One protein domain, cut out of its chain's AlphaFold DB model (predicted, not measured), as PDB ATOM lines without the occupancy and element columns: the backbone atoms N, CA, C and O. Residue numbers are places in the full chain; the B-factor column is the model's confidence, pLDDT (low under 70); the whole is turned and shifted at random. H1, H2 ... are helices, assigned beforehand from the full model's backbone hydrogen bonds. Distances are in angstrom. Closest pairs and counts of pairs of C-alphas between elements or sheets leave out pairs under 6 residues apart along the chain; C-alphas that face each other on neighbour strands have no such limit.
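What this domain is: This is residues 164 to 208 of the 214 residues of an uncharacterized protein of Acidobacteriia bacterium (UniProt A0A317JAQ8). The printed part is an open, flat U of two long helices: the longer, H2, makes one arm, H1 makes the other, and residues 180 to 186 join them across one end. The chain goes out along H1 and folds back along H2, with an empty gap between the arms. You will find 45 residues with two named helices, H1 then H2, and no named strand; the class is all helix. The whole is loose, with a radius of gyration of the C-alphas of 12.4 A, and spans 34 by 21 by 9 A.

How they stand to each other: Look first at H2, residues 187 to 206, where 15 of 16 O i to N i+4 pairs are within hydrogen-bond range. H1, residues 164 to 179, has every such pair within range. H1 and H2 are apart, with no C-alpha of the one within 8 A of the other.

Where its parts are: Find C-alpha 187 at (45.481, -0.265, -53.567); from there H2 runs 28.7 A to C-alpha 206. H1 runs 22.8 A from C-alpha 164 at (45.056, -15.833, -24.027) to C-alpha 179.

The domain as a whole: The C-alphas farthest apart, of Gln 185 and Gly 208, are 34.0 A apart. The link is short, and the printed part has no cut. Look for pLDDT under 70 at residues 164 to 165, 169, 172, 176 and 204 to 208.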
ATOM      1  N   PHE A 164      45.681 -17.142 -23.845       69.94
ATOM      2  CA  PHE A 164      45.056 -15.833 -24.027       69.94
ATOM      3  C   PHE A 164      46.070 -14.686 -23.917       69.94
ATOM      4  O   PHE A 164      46.145 -13.851 -24.817       69.94
ATOM      5  N   ARG A 165      46.935 -14.694 -22.893       68.12
ATOM      6  CA  ARG A 165      48.030 -13.711 -22.768       68.12
ATOM      7  C   ARG A 165      48.989 -13.739 -23.954       68.12
ATOM      8  O   ARG A 165      49.512 -12.702 -24.365       68.12
ATOM      9  N   GLY A 166      49.247 -14.928 -24.498       75.50
ATOM     10  CA  GLY A 166      50.043 -15.092 -25.710       75.50
ATOM     11  C   GLY A 166      49.405 -14.417 -26.924       75.50
ATOM     12  O   GLY A 166      50.119 -13.825 -27.735       75.50
ATOM     13  N   ILE A 167      48.075 -14.466 -27.036       80.00
ATOM     14  CA  ILE A 167      47.312 -13.793 -28.094       80.00
ATOM     15  C   ILE A 167      47.326 -12.273 -27.885       80.00
ATOM     16  O   ILE A 167      47.666 -11.561 -28.827       80.00
ATOM     17  N   GLU A 168      47.063 -11.779 -26.672       71.94
ATOM     18  CA  GLU A 168      47.107 -10.340 -26.346       71.94
ATOM     19  C   GLU A 168      48.464  -9.722 -26.707       71.94
ATOM     20  O   GLU A 168      48.536  -8.794 -27.508       71.94
ATOM     21  N   LYS A 169      49.568 -10.320 -26.237       69.25
ATOM     22  CA  LYS A 169      50.924  -9.824 -26.525       69.25
ATOM     23  C   LYS A 169      51.229  -9.773 -28.026       69.25
ATOM     24  O   LYS A 169      51.988  -8.916 -28.481       69.25
ATOM     25  N   ARG A 170      50.688 -10.716 -28.803       81.19
ATOM     26  CA  ARG A 170      50.855 -10.745 -30.264       81.19
ATOM     27  C   ARG A 170      50.025  -9.661 -30.946       81.19
ATOM     28  O   ARG A 170      50.513  -9.084 -31.912       81.19
ATOM     29  N   LEU A 171      48.817  -9.385 -30.458       77.88
ATOM     30  CA  LEU A 171      47.974  -8.306 -30.973       77.88
ATOM     31  C   LEU A 171      48.612  -6.938 -30.711       77.88
ATOM     32  O   LEU A 171      48.757  -6.175 -31.660       77.88
ATOM     33  N   ASP A 172      49.107  -6.680 -29.499       65.12
ATOM     34  CA  ASP A 172      49.803  -5.426 -29.164       65.12
ATOM     35  C   ASP A 172      51.019  -5.190 -30.072       65.12
ATOM     36  O   ASP A 172      51.218  -4.108 -30.623       65.12
ATOM     37  N   ALA A 173      51.821  -6.236 -30.291       73.94
ATOM     38  CA  ALA A 173      52.978  -6.160 -31.176       73.94
ATOM     39  C   ALA A 173      52.584  -5.912 -32.643       73.94
ATOM     40  O   ALA A 173      53.332  -5.273 -33.382       73.94
ATOM     41  N   LEU A 174      51.436  -6.430 -33.090       79.62
ATOM     42  CA  LEU A 174      50.917  -6.167 -34.432       79.62
ATOM     43  C   LEU A 174      50.400  -4.734 -34.562       79.62
ATOM     44  O   LEU A 174      50.703  -4.102 -35.570       79.62
ATOM     45  N   ILE A 175      49.692  -4.215 -33.557       73.44
ATOM     46  CA  ILE A 175      49.207  -2.827 -33.520       73.44
ATOM     47  C   ILE A 175      50.386  -1.860 -33.640       73.44
ATOM     48  O   ILE A 175      50.431  -1.087 -34.593       73.44
ATOM     49  N   ALA A 176      51.404  -2.005 -32.785       65.38
ATOM     50  CA  ALA A 176      52.598  -1.157 -32.827       65.38
ATOM     51  C   ALA A 176      53.309  -1.202 -34.194       65.38
ATOM     52  O   ALA A 176      53.832  -0.201 -34.684       65.38
ATOM     53  N   ARG A 177      53.316  -2.368 -34.853       78.56
ATOM     54  CA  ARG A 177      53.883  -2.509 -36.202       78.56
ATOM     55  C   ARG A 177      53.046  -1.816 -37.266       78.56
ATOM     56  O   ARG A 177      53.636  -1.312 -38.210       78.56
ATOM     57  N   ILE A 178      51.720  -1.836 -37.150       76.25
ATOM     58  CA  ILE A 178      50.808  -1.167 -38.084       76.25
ATOM     59  C   ILE A 178      50.930   0.349 -37.939       76.25
ATOM     60  O   ILE A 178      51.024   1.037 -38.948       76.25
ATOM     61  N   GLU A 179      50.991   0.858 -36.710       72.62
ATOM     62  CA  GLU A 179      51.185   2.286 -36.420       72.62
ATOM     63  C   GLU A 179      52.528   2.809 -36.944       72.62
ATOM     64  O   GLU A 179      52.622   3.946 -37.396       72.62
ATOM     65  N   ALA A 180      53.558   1.959 -36.945       76.06
ATOM     66  CA  ALA A 180      54.863   2.277 -37.516       76.06
ATOM     67  C   ALA A 180      54.916   2.191 -39.056       76.06
ATOM     68  O   ALA A 180      55.948   2.522 -39.647       76.06
ATOM     69  N   LEU A 181      53.855   1.729 -39.734       78.50
ATOM     70  CA  LEU A 181      53.817   1.723 -41.198       78.50
ATOM     71  C   LEU A 181      53.551   3.132 -41.731       78.50
ATOM     72  O   LEU A 181      52.628   3.823 -41.307       78.50
ATOM     73  N   ALA A 182      54.304   3.519 -42.760       71.75
ATOM     74  CA  ALA A 182      53.907   4.639 -43.602       71.75
ATOM     75  C   ALA A 182      52.544   4.343 -44.270       71.75
ATOM     76  O   ALA A 182      52.238   3.172 -44.533       71.75
ATOM     77  N   PRO A 183      51.743   5.377 -44.598       75.38
ATOM     78  CA  PRO A 183      50.463   5.192 -45.268       75.38
ATOM     79  C   PRO A 183      50.596   4.294 -46.500       75.38
ATOM     80  O   PRO A 183      51.400   4.546 -47.399       75.38
ATOM     81  N   LEU A 184      49.798   3.226 -46.543       70.00
ATOM     82  CA  LEU A 184      49.753   2.324 -47.688       70.00
ATOM     83  C   LEU A 184      49.183   3.087 -48.887       70.00
ATOM     84  O   LEU A 184      47.996   3.388 -48.901       70.00
ATOM     85  N   GLN A 185      50.003   3.378 -49.896       71.88
ATOM     86  CA  GLN A 185      49.547   4.042 -51.129       71.88
ATOM     87  C   GLN A 185      49.141   3.054 -52.238       71.88
ATOM     88  O   GLN A 185      48.478   3.440 -53.191       71.88
ATOM     89  N   ASP A 186      49.516   1.776 -52.112       83.31
ATOM     90  CA  ASP A 186      49.213   0.718 -53.085       83.31
ATOM     91  C   ASP A 186      47.821   0.096 -52.820       83.31
ATOM     92  O   ASP A 186      47.647  -0.594 -51.803       83.31
ATOM     93  N   PRO A 187      46.840   0.255 -53.736       78.94
ATOM     94  CA  PRO A 187      45.481  -0.265 -53.567       78.94
ATOM     95  C   PRO A 187      45.409  -1.789 -53.405       78.94
ATOM     96  O   PRO A 187      44.551  -2.300 -52.682       78.94
ATOM     97  N   LYS A 188      46.325  -2.551 -54.025       79.56
ATOM     98  CA  LYS A 188      46.351  -4.018 -53.881       79.56
ATOM     99  C   LYS A 188      46.772  -4.421 -52.471       79.56
ATOM    100  O   LYS A 188      46.211  -5.358 -51.898       79.56
ATOM    101  N   ARG A 189      47.730  -3.696 -51.882       78.25
ATOM    102  CA  ARG A 189      48.149  -3.917 -50.489       78.25
ATOM    103  C   ARG A 189      47.043  -3.538 -49.514       78.25
ATOM    104  O   ARG A 189      46.792  -4.328 -48.606       78.25
ATOM    105  N   GLN A 190      46.350  -2.422 -49.747       76.25
ATOM    106  CA  GLN A 190      45.186  -2.010 -48.954       76.25
ATOM    107  C   GLN A 190      44.098  -3.095 -48.948       76.25
ATOM    108  O   GLN A 190      43.721  -3.569 -47.880       76.25
ATOM    109  N   LEU A 191      43.676  -3.582 -50.121       79.75
ATOM    110  CA  LEU A 191      42.699  -4.675 -50.243       79.75
ATOM    111  C   LEU A 191      43.138  -5.943 -49.494       79.75
ATOM    112  O   LEU A 191      42.342  -6.562 -48.786       79.75
ATOM    113  N   SER A 192      44.417  -6.315 -49.605       80.75
ATOM    114  CA  SER A 192      44.974  -7.482 -48.903       80.75
ATOM    115  C   SER A 192      45.042  -7.312 -47.380       80.75
ATOM    116  O   SER A 192      45.076  -8.298 -46.644       80.75
ATOM    117  N   PHE A 193      45.128  -6.074 -46.895       80.56
ATOM    118  CA  PHE A 193      45.146  -5.763 -45.473       80.56
ATOM    119  C   PHE A 193      43.723  -5.794 -44.914       80.56
ATOM    120  O   PHE A 193      43.460  -6.488 -43.933       80.56
ATOM    121  N   THR A 194      42.779  -5.164 -45.616       78.62
ATOM    122  CA  THR A 194      41.349  -5.183 -45.287       78.62
ATOM    123  C   THR A 194      40.793  -6.605 -45.225       78.62
ATOM    124  O   THR A 194      40.088  -6.944 -44.278       78.62
ATOM    125  N   SER A 195      41.149  -7.480 -46.173       81.75
ATOM    126  CA  SER A 195      40.687  -8.876 -46.156       81.75
ATOM    127  C   SER A 195      41.221  -9.669 -44.956       81.75
ATOM    128  O   SER A 195      40.498 -10.479 -44.372       81.75
ATOM    129  N   ARG A 196      42.465  -9.411 -44.532       84.62
ATOM    130  CA  ARG A 196      43.050 -10.025 -43.329       84.62
ATOM    131  C   ARG A 196      42.397  -9.506 -42.051       84.62
ATOM    132  O   ARG A 196      42.115 -10.309 -41.166       84.62
ATOM    133  N   MET A 197      42.109  -8.207 -41.975       81.38
ATOM    134  CA  MET A 197      41.369  -7.610 -40.857       81.38
ATOM    135  C   MET A 197      39.950  -8.179 -40.751       81.38
ATOM    136  O   MET A 197      39.498  -8.504 -39.654       81.38
ATOM    137  N   LEU A 198      39.274  -8.386 -41.885       77.12
ATOM    138  CA  LEU A 198      37.957  -9.023 -41.922       77.12
ATOM    139  C   LEU A 198      38.008 -10.466 -41.398       77.12
ATOM    140  O   LEU A 198      37.212 -10.831 -40.538       77.12
ATOM    141  N   ARG A 199      38.987 -11.265 -41.836       81.75
ATOM    142  CA  ARG A 199      39.165 -12.645 -41.357       81.75
ATOM    143  C   ARG A 199      39.526 -12.708 -39.868       81.75
ATOM    144  O   ARG A 199      39.053 -13.595 -39.158       81.75
ATOM    145  N   LEU A 200      40.348 -11.775 -39.381       80.06
ATOM    146  CA  LEU A 200      40.642 -11.643 -37.952       80.06
ATOM    147  C   LEU A 200      39.355 -11.360 -37.166       80.06
ATOM    148  O   LEU A 200      39.099 -12.013 -36.157       80.06
ATOM    149  N   ARG A 201      38.514 -10.449 -37.671       72.69
ATOM    150  CA  ARG A 201      37.207 -10.128 -37.085       72.69
ATOM    151  C   ARG A 201      36.278 -11.339 -37.049       72.69
ATOM    152  O   ARG A 201      35.666 -11.599 -36.022       72.69
ATOM    153  N   GLU A 202      36.174 -12.086 -38.144       75.62
ATOM    154  CA  GLU A 202      35.362 -13.309 -38.216       75.62
ATOM    155  C   GLU A 202      35.850 -14.372 -37.224       75.62
ATOM    156  O   GLU A 202      35.046 -14.996 -36.534       75.62
ATOM    157  N   SER A 203      37.169 -14.518 -37.089       76.69
ATOM    158  CA  SER A 203      37.782 -15.443 -36.131       76.69
ATOM    159  C   SER A 203      37.505 -15.027 -34.682       76.69
ATOM    160  O   SER A 203      37.214 -15.876 -33.843       76.69
ATOM    161  N   ALA A 204      37.533 -13.724 -34.389       69.12
ATOM    162  CA  ALA A 204      37.159 -13.183 -33.084       69.12
ATOM    163  C   ALA A 204      35.661 -13.403 -32.785       69.12
ATOM    164  O   ALA A 204      35.296 -13.847 -31.696       69.12
ATOM    165  N   ALA A 205      34.790 -13.185 -33.774       66.25
ATOM    166  CA  ALA A 205      33.356 -13.429 -33.641       66.25
ATOM    167  C   ALA A 205      33.040 -14.910 -33.366       66.25
ATOM    168  O   ALA A 205      32.176 -15.207 -32.540       66.25
ATOM    169  N   ALA A 206      33.771 -15.834 -33.999       67.12
ATOM    170  CA  ALA A 206      33.613 -17.276 -33.802       67.12
ATOM    171  C   ALA A 206      33.919 -17.735 -32.362       67.12
ATOM    172  O   ALA A 206      33.319 -18.695 -31.889       67.12
ATOM    173  N   VAL A 207      34.793 -17.023 -31.640       61.53
ATOM    174  CA  VAL A 207      35.098 -17.285 -30.218       61.53
ATOM    175  C   VAL A 207      34.247 -16.443 -29.256       61.53
ATOM    176  O   VAL A 207      34.550 -16.330 -28.070       61.53
ATOM    177  N   GLY A 208      33.161 -15.841 -29.752       50.88
ATOM    178  CA  GLY A 208      32.209 -15.084 -28.941       50.88
ATOM    179  C   GLY A 208      32.637 -13.651 -28.614       50.88
ATOM    180  O   GLY A 208      31.934 -12.972 -27.861       50.88
TER     181      GLY A 208